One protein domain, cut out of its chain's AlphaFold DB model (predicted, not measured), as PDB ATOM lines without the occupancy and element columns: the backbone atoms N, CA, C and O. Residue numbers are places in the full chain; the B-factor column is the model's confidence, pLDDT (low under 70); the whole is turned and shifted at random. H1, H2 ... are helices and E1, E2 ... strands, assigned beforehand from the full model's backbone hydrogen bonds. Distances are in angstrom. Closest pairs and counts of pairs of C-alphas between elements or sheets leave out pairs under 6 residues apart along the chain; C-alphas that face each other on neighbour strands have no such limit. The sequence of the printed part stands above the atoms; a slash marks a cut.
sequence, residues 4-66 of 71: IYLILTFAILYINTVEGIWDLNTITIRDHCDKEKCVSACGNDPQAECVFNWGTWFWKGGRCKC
ATOM      1  N   ILE A   4      53.947 -10.114  28.357       70.19
ATOM      2  CA  ILE A   4      52.556  -9.739  28.074       70.19
ATOM      3  C   ILE A   4      52.057 -10.335  26.742       70.19
ATOM      4  O   ILE A   4      50.923 -10.798  26.679       70.19
ATOM      5  N   TYR A   5      52.896 -10.396  25.700       69.06
ATOM      6  CA  TYR A   5      52.508 -10.995  24.415       69.06
ATOM      7  C   TYR A   5      52.318 -12.509  24.507       69.06
ATOM      8  O   TYR A   5      51.418 -13.029  23.858       69.06
ATOM      9  N   LEU A   6      53.121 -13.204  25.324       69.56
ATOM     10  CA  LEU A   6      52.990 -14.650  25.534       69.56
ATOM     11  C   LEU A   6      51.711 -14.999  26.300       69.56
ATOM     12  O   LEU A   6      51.062 -15.985  25.980       69.56
ATOM     13  N   ILE A   7      51.330 -14.180  27.285       72.69
ATOM     14  CA  ILE A   7      50.092 -14.383  28.050       72.69
ATOM     15  C   ILE A   7      48.867 -14.143  27.157       72.69
ATOM     16  O   ILE A   7      47.921 -14.925  27.187       72.69
ATOM     17  N   LEU A   8      48.901 -13.097  26.323       66.50
ATOM     18  CA  LEU A   8      47.826 -12.797  25.373       66.50
ATOM     19  C   LEU A   8      47.642 -13.908  24.335       66.50
ATOM     20  O   LEU A   8      46.514 -14.332  24.098       66.50
ATOM     21  N   THR A   9      48.722 -14.423  23.743       70.81
ATOM     22  CA  THR A   9      48.617 -15.530  22.780       70.81
ATOM     23  C   THR A   9      48.134 -16.819  23.433       70.81
ATOM     24  O   THR A   9      47.312 -17.514  22.838       70.81
ATOM     25  N   PHE A  10      48.559 -17.118  24.664       69.81
ATOM     26  CA  PHE A  10      48.046 -18.271  25.408       69.81
ATOM     27  C   PHE A  10      46.554 -18.144  25.723       69.81
ATOM     28  O   PHE A  10      45.817 -19.112  25.562       69.81
ATOM     29  N   ALA A  11      46.092 -16.955  26.119       66.81
ATOM     30  CA  ALA A  11      44.676 -16.702  26.374       66.81
ATOM     31  C   ALA A  11      43.830 -16.872  25.102       66.81
ATOM     32  O   ALA A  11      42.787 -17.518  25.142       66.81
ATOM     33  N   ILE A  12      44.302 -16.365  23.958       66.56
ATOM     34  CA  ILE A  12      43.612 -16.511  22.667       66.56
ATOM     35  C   ILE A  12      43.560 -17.983  22.235       66.56
ATOM     36  O   ILE A  12      42.517 -18.454  21.782       66.56
ATOM     37  N   LEU A  13      44.659 -18.729  22.387       61.34
ATOM     38  CA  LEU A  13      44.693 -20.164  22.090       61.34
ATOM     39  C   LEU A  13      43.765 -20.957  23.018       61.34
ATOM     40  O   LEU A  13      43.049 -21.838  22.548       61.34
ATOM     41  N   TYR A  14      43.736 -20.628  24.311       61.34
ATOM     42  CA  TYR A  14      42.854 -21.261  25.293       61.34
ATOM     43  C   TYR A  14      41.371 -21.015  24.985       61.34
ATOM     44  O   TYR A  14      40.585 -21.953  25.013       61.34
ATOM     45  N   ILE A  15      40.981 -19.789  24.620       60.91
ATOM     46  CA  ILE A  15      39.592 -19.473  24.242       60.91
ATOM     47  C   ILE A  15      39.180 -20.259  22.991       60.91
ATOM     48  O   ILE A  15      38.176 -20.962  23.025       60.91
ATOM     49  N   ASN A  16      39.990 -20.229  21.926       58.09
ATOM     50  CA  ASN A  16      39.672 -20.948  20.685       58.09
ATOM     51  C   ASN A  16      39.596 -22.473  20.882       58.09
ATOM     52  O   ASN A  16      38.766 -23.137  20.267       58.09
ATOM     53  N   THR A  17      40.459 -23.040  21.729       56.09
ATOM     54  CA  THR A  17      40.454 -24.486  22.005       56.09
ATOM     55  C   THR A  17      39.311 -24.901  22.916       56.09
ATOM     56  O   THR A  17      38.702 -25.937  22.673       56.09
ATOM     57  N   VAL A  18      38.987 -24.111  23.941       52.97
ATOM     58  CA  VAL A  18      37.873 -24.425  24.835       52.97
ATOM     59  C   VAL A  18      36.549 -24.254  24.105       52.97
ATOM     60  O   VAL A  18      35.762 -25.191  24.123       52.97
ATOM     61  N   GLU A  19      36.309 -23.135  23.418       48.56
ATOM     62  CA  GLU A  19      35.045 -22.901  22.702       48.56
ATOM     63  C   GLU A  19      34.829 -23.916  21.567       48.56
ATOM     64  O   GLU A  19      33.751 -24.502  21.480       48.56
ATOM     65  N   GLY A  20      35.872 -24.251  20.798       46.06
ATOM     66  CA  GLY A  20      35.775 -25.220  19.698       46.06
ATOM     67  C   GLY A  20      35.446 -26.664  20.114       46.06
ATOM     68  O   GLY A  20      34.954 -27.434  19.292       46.06
ATOM     69  N   ILE A  21      35.676 -27.053  21.376       47.62
ATOM     70  CA  ILE A  21      35.365 -28.410  21.874       47.62
ATOM     71  C   ILE A  21      33.885 -28.554  22.264       47.62
ATOM     72  O   ILE A  21      33.338 -29.657  22.204       47.62
ATOM     73  N   TRP A  22      33.202 -27.464  22.626       49.72
ATOM     74  CA  TRP A  22      31.772 -27.513  22.958       49.72
ATOM     75  C   TRP A  22      30.871 -27.541  21.715       49.72
ATOM     76  O   TRP A  22      29.718 -27.963  21.815       49.72
ATOM     77  N   ASP A  23      31.379 -27.128  20.554       52.81
ATOM     78  CA  ASP A  23      30.551 -26.786  19.391       52.81
ATOM     79  C   ASP A  23      30.205 -27.942  18.449       52.81
ATOM     80  O   ASP A  23      29.264 -27.813  17.672       52.81
ATOM     81  N   LEU A  24      30.893 -29.091  18.491       56.50
ATOM     82  CA  LEU A  24      30.654 -30.096  17.441       56.50
ATOM     83  C   LEU A  24      29.251 -30.717  17.497       56.50
ATOM     84  O   LEU A  24      28.738 -31.181  16.485       56.50
ATOM     85  N   ASN A  25      28.638 -30.712  18.680       72.12
ATOM     86  CA  ASN A  25      27.420 -31.458  18.961       72.12
ATOM     87  C   ASN A  25      26.415 -30.667  19.808       72.12
ATOM     88  O   ASN A  25      25.460 -31.260  20.305       72.12
ATOM     89  N   THR A  26      26.615 -29.362  20.033       77.12
ATOM     90  CA  THR A  26      25.658 -28.574  20.822       77.12
ATOM     91  C   THR A  26      24.797 -27.662  19.959       77.12
ATOM     92  O   THR A  26      25.275 -26.990  19.054       77.12
ATOM     93  N   ILE A  27      23.491 -27.650  20.231       83.50
ATOM     94  CA  ILE A  27      22.515 -26.783  19.569       83.50
ATOM     95  C   ILE A  27      21.985 -25.786  20.578       83.50
ATOM     96  O   ILE A  27      21.591 -26.148  21.688       83.50
ATOM     97  N   THR A  28      21.916 -24.529  20.159       84.94
ATOM     98  CA  THR A  28      21.240 -23.478  20.912       84.94
ATOM     99  C   THR A  28      19.797 -23.340  20.442       84.94
ATOM    100  O   THR A  28      19.547 -23.117  19.259       84.94
ATOM    101  N   ILE A  29      18.840 -23.438  21.364       86.31
ATOM    102  CA  ILE A  29      17.415 -23.232  21.092       86.31
ATOM    103  C   ILE A  29      16.910 -21.941  21.747       86.31
ATOM    104  O   ILE A  29      17.443 -21.485  22.759       86.31
ATOM    105  N   ARG A  30      15.866 -21.340  21.159       79.94
ATOM    106  CA  ARG A  30      15.339 -20.008  21.529       79.94
ATOM    107  C   ARG A  30      14.387 -20.012  22.738       79.94
ATOM    108  O   ARG A  30      13.544 -19.132  22.871       79.94
ATOM    109  N   ASP A  31      14.506 -21.016  23.593       84.75
ATOM    110  CA  ASP A  31      13.723 -21.203  24.812       84.75
ATOM    111  C   ASP A  31      14.523 -22.097  25.774       84.75
ATOM    112  O   ASP A  31      15.562 -22.627  25.385       84.75
ATOM    113  N   HIS A  32      14.068 -22.295  27.010       86.88
ATOM    114  CA  HIS A  32      14.671 -23.315  27.869       86.88
ATOM    115  C   HIS A  32      14.604 -24.688  27.186       86.88
ATOM    116  O   HIS A  32      13.562 -25.084  26.645       86.88
ATOM    117  N   CYS A  33      15.732 -25.394  27.205       88.25
ATOM    118  CA  CYS A  33      15.825 -26.769  26.776       88.25
ATOM    119  C   CYS A  33      15.268 -27.729  27.814       88.25
ATOM    120  O   CYS A  33      15.418 -27.557  29.022       88.25
ATOM    121  N   ASP A  34      14.648 -28.765  27.270       88.12
ATOM    122  CA  ASP A  34      14.163 -29.953  27.946       88.12
ATOM    123  C   ASP A  34      14.593 -31.144  27.093       88.12
ATOM    124  O   ASP A  34      14.882 -30.981  25.900       88.12
ATOM    125  N   LYS A  35      14.605 -32.348  27.670       84.00
ATOM    126  CA  LYS A  35      15.028 -33.552  26.946       84.00
ATOM    127  C   LYS A  35      14.272 -33.720  25.625       84.00
ATOM    128  O   LYS A  35      14.903 -33.907  24.597       84.00
ATOM    129  N   GLU A  36      12.950 -33.570  25.617       87.06
ATOM    130  CA  GLU A  36      12.132 -33.709  24.401       87.06
ATOM    131  C   GLU A  36      12.466 -32.666  23.327       87.06
ATOM    132  O   GLU A  36      12.605 -33.006  22.152       87.06
ATOM    133  N   LYS A  37      12.660 -31.401  23.726       87.06
ATOM    134  CA  LYS A  37      13.065 -30.331  22.802       87.06
ATOM    135  C   LYS A  37      14.446 -30.609  22.221       87.06
ATOM    136  O   LYS A  37      14.646 -30.411  21.028       87.06
ATOM    137  N   CYS A  38      15.375 -31.093  23.045       86.81
ATOM    138  CA  CYS A  38      16.702 -31.485  22.589       86.81
ATOM    139  C   CYS A  38      16.649 -32.688  21.653       86.81
ATOM    140  O   CYS A  38      17.280 -32.636  20.611       86.81
ATOM    141  N   VAL A  39      15.860 -33.721  21.957       88.25
ATOM    142  CA  VAL A  39      15.651 -34.883  21.076       88.25
ATOM    143  C   VAL A  39      15.123 -34.416  19.720       88.25
ATOM    144  O   VAL A  39      15.694 -34.760  18.690       88.25
ATOM    145  N   SER A  40      14.095 -33.564  19.705       86.94
ATOM    146  CA  SER A  40      13.522 -33.029  18.467       86.94
ATOM    147  C   SER A  40      14.511 -32.156  17.685       86.94
ATOM    148  O   SER A  40      14.630 -32.322  16.472       86.94
ATOM    149  N   ALA A  41      15.240 -31.259  18.357       85.44
ATOM    150  CA  ALA A  41      16.259 -30.415  17.731       85.44
ATOM    151  C   ALA A  41      17.458 -31.235  17.231       85.44
ATOM    152  O   ALA A  41      18.063 -30.902  16.217       85.44
ATOM    153  N   CYS A  42      17.765 -32.344  17.905       84.94
ATOM    154  CA  CYS A  42      18.827 -33.272  17.548       84.94
ATOM    155  C   CYS A  42      18.404 -34.331  16.511       84.94
ATOM    156  O   CYS A  42      19.034 -35.380  16.423       84.94
ATOM    157  N   GLY A  43      17.335 -34.100  15.739       85.50
ATOM    158  CA  GLY A  43      16.899 -35.035  14.694       85.50
ATOM    159  C   GLY A  43      16.313 -36.347  15.230       85.50
ATOM    160  O   GLY A  43      16.469 -37.391  14.603       85.50
ATOM    161  N   ASN A  44      15.629 -36.292  16.376       85.25
ATOM    162  CA  ASN A  44      15.110 -37.428  17.147       85.25
ATOM    163  C   ASN A  44      16.183 -38.324  17.783       85.25
ATOM    164  O   ASN A  44      15.942 -39.512  17.995       85.25
ATOM    165  N   ASP A  45      17.344 -37.767  18.128       83.62
ATOM    166  CA  ASP A  45      18.357 -38.476  18.912       83.62
ATOM    167  C   ASP A  45      17.859 -38.710  20.355       83.62
ATOM    168  O   ASP A  45      17.747 -37.749  21.120       83.62
ATOM    169  N   PRO A  46      17.575 -39.961  20.775       83.25
ATOM    170  CA  PRO A  46      17.083 -40.255  22.123       83.25
ATOM    171  C   PRO A  46      18.131 -40.002  23.218       83.25
ATOM    172  O   PRO A  46      17.778 -39.951  24.401       83.25
ATOM    173  N   GLN A  47      19.405 -39.862  22.839       84.25
ATOM    174  CA  GLN A  47      20.512 -39.555  23.740       84.25
ATOM    175  C   GLN A  47      20.788 -38.050  23.844       84.25
ATOM    176  O   GLN A  47      21.734 -37.653  24.518       84.25
ATOM    177  N   ALA A  48      19.970 -37.204  23.212       86.38
ATOM    178  CA  ALA A  48      20.100 -35.764  23.346       86.38
ATOM    179  C   ALA A  48      19.816 -35.302  24.785       86.38
ATOM    180  O   ALA A  48      18.821 -35.693  25.405       86.38
ATOM    181  N   GLU A  49      20.669 -34.418  25.301       89.25
ATOM    182  CA  GLU A  49      20.583 -33.902  26.669       89.25
ATOM    183  C   GLU A  49      20.573 -32.376  26.707       89.25
ATOM    184  O   GLU A  49      21.230 -31.711  25.911       89.25
ATOM    185  N   CYS A  50      19.846 -31.804  27.666       88.06
ATOM    186  CA  CYS A  50      19.902 -30.374  27.954       88.06
ATOM    187  C   CYS A  50      21.081 -30.107  28.896       88.06
ATOM    188  O   CYS A  50      21.100 -30.584  30.027       88.06
ATOM    189  N   VAL A  51      22.076 -29.366  28.415       89.12
ATOM    190  CA  VAL A  51      23.311 -29.064  29.152       89.12
ATOM    191  C   VAL A  51      23.139 -27.826  30.013       89.12
ATOM    192  O   VAL A  51      23.643 -27.762  31.132       89.12
ATOM    193  N   PHE A  52      22.472 -26.807  29.474       86.06
ATOM    194  CA  PHE A  52      22.425 -25.509  30.121       86.06
ATOM    195  C   PHE A  52      21.202 -24.718  29.688       86.06
ATOM    196  O   PHE A  52      20.965 -24.550  28.497       86.06
ATOM    197  N   ASN A  53      20.474 -24.178  30.659       89.81
ATOM    198  CA  ASN A  53      19.409 -23.213  30.433       89.81
ATOM    199  C   ASN A  53      19.865 -21.844  30.919       89.81
ATOM    200  O   ASN A  53      20.404 -21.718  32.018       89.81
ATOM    201  N   TRP A  54      19.619 -20.817  30.116       86.00
ATOM    202  CA  TRP A  54      19.824 -19.431  30.498       86.00
ATOM    203  C   TRP A  54      18.591 -18.606  30.194       86.00
ATOM    204  O   TRP A  54      17.867 -18.841  29.228       86.00
ATOM    205  N   GLY A  55      18.399 -17.565  30.988       86.75
ATOM    206  CA  GLY A  55      17.456 -16.530  30.636       86.75
ATOM    207  C   GLY A  55      16.706 -15.904  31.787       86.75
ATOM    208  O   GLY A  55      16.703 -16.384  32.916       86.75
ATOM    209  N   THR A  56      16.039 -14.810  31.447       76.38
ATOM    210  CA  THR A  56      15.070 -14.097  32.279       76.38
ATOM    211  C   THR A  56      13.714 -14.087  31.570       76.38
ATOM    212  O   THR A  56      13.549 -14.698  30.516       76.38
ATOM    213  N   TRP A  57      12.705 -13.417  32.132       74.62
ATOM    214  CA  TRP A  57      11.328 -13.452  31.619       74.62
ATOM    215  C   TRP A  57      11.190 -13.125  30.117       74.62
ATOM    216  O   TRP A  57      10.321 -13.690  29.458       74.62
ATOM    217  N   PHE A  58      12.070 -12.279  29.564       81.12
ATOM    218  CA  PHE A  58      12.001 -11.816  28.170       81.12
ATOM    219  C   PHE A  58      13.033 -12.440  27.227       81.12
ATOM    220  O   PHE A  58      12.873 -12.345  26.013       81.12
ATOM    221  N   TRP A  59      14.092 -13.052  27.754       79.12
ATOM    222  CA  TRP A  59      15.183 -13.618  26.961       79.12
ATOM    223  C   TRP A  59      15.560 -14.958  27.553       79.12
ATOM    224  O   TRP A  59      16.206 -14.995  28.594       79.12
ATOM    225  N   LYS A  60      15.144 -16.037  26.892       87.06
ATOM    226  CA  LYS A  60      15.442 -17.411  27.288       87.06
ATOM    227  C   LYS A  60      16.154 -18.135  26.164       87.06
ATOM    228  O   LYS A  60      15.886 -17.893  24.988       87.06
ATOM    229  N   GLY A  61      17.059 -19.015  26.547       88.00
ATOM    230  CA  GLY A  61      17.746 -19.912  25.647       88.00
ATOM    231  C   GLY A  61      18.224 -21.153  26.382       88.00
ATOM    232  O   GLY A  61      18.351 -21.177  27.607       88.00
ATOM    233  N   GLY A  62      18.458 -22.200  25.614       88.75
ATOM    234  CA  GLY A  62      18.896 -23.487  26.119       88.75
ATOM    235  C   GLY A  62      19.950 -24.068  25.197       88.75
ATOM    236  O   GLY A  62      19.915 -23.847  23.986       88.75
ATOM    237  N   ARG A  63      20.893 -24.812  25.769       88.31
ATOM    238  CA  ARG A  63      21.907 -25.579  25.050       88.31
ATOM    239  C   ARG A  63      21.600 -27.054  25.187       88.31
ATOM    240  O   ARG A  63      21.659 -27.610  26.281       88.31
ATOM    241  N   CYS A  64      21.333 -27.676  24.055       87.88
ATOM    242  CA  CYS A  64      21.221 -29.114  23.911       87.88
ATOM    243  C   CYS A  64      22.558 -29.690  23.459       87.88
ATOM    244  O   CYS A  64      23.259 -29.050  22.686       87.88
ATOM    245  N   LYS A  65      22.894 -30.898  23.898       87.62
ATOM    246  CA  LYS A  65      23.991 -31.715  23.387       87.62
ATOM    247  C   LYS A  65      23.396 -32.923  22.687       87.62
ATOM    248  O   LYS A  65      22.719 -33.728  23.317       87.62
ATOM    249  N   CYS A  66      23.651 -33.026  21.395       84.94
ATOM    250  CA  CYS A  66      23.356 -34.189  20.580       84.94
ATOM    251  C   CYS A  66      24.507 -35.193  20.711       84.94
ATOM    252  O   CYS A  66      25.664 -34.809  20.892       84.94
TER     253      CYS A  66
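Overview. This is residues 4 to 66 of the 71 residues of an uncharacterized protein of Strongyloides venezuelensis (UniProt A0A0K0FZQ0). A small head, made of a three-stranded antiparallel sheet with the short helix H2 across one face, has one long helix, H1, as an arm whose residues 4 to 21 stick out on the far side of the sheet from H2. The hairpin of E2 and E3 makes the longer part of the sheet, and the short strand E1 lies beside E3. The printed part has 63 residues with two named helices and three named strands, in the order H1, E1, H2, E2, E3; the sheet order is E1, E3, E2, and the class is mixed, helices and strands. The whole is loose, with a radius of gyration of the C-alphas of 15.3 A, and its outline is flat, spanning 47 by 29 by 12 A, with the arm making the length.

Arrangement. The inner strand of the sheet is E3, residues 59 to 65, and its edge strands are E1, residues 26 to 29, and E2, residues 49 to 56. E2 and E3 form a hairpin, antiparallel at 169 degrees, with N 63 and O 52 at 2.7 A and N 54 and O 61 at 2.8 A, within hydrogen-bond range. E1 and E3 are antiparallel at 153 degrees, with N 27 and O 64 at 2.8 A. H2, residues 35 to 41, is on the sheet at a height of 8.4 A over the sheet. It lies over E3, but only just: 4 of its 7 C-alphas fall on E3 and 2 on E2. It runs across the strands, at 88 degrees to E3 on the local plane. The closest C-alphas of H2 and E3 are those of Cys 38 and Cys 64, 5.3 A apart. E1, H2 and E2 form a split strand-helix-strand unit, two strands running the same way with E3 between them, and its crossover is right-handed. H1, residues 4 to 22, is not on the sheet and is apart from H2, E2 and E3. Every O i to N i+4 pair of H2 is within hydrogen-bond range, and 14 of 15 in H1.

Along the chain. H1 runs 27.8 A from C-alpha 4 at (52.556, -9.739, 28.074) to C-alpha 22 at (31.772, -27.513, 22.958). E2 is 21.3 A long and E3 20.4 A, while E1 and H2 are 9.8 A each. E3 ends at C-alpha 65, at (23.991, -31.715, 23.387).

Size, cuts and confidence. The C-alphas farthest apart are those of Ile 4 and Asn 44, at 47.8 A. Without residues 4 to 21, which stand free, the body of 45 residues spans 29 by 21 by 12 A. The printed part has no cut, and the link from H2 to E2 is short, the others tight. Mean pLDDT of the printed part is 76.9; residues 5 to 6, 8 and 10 to 24 are under 70.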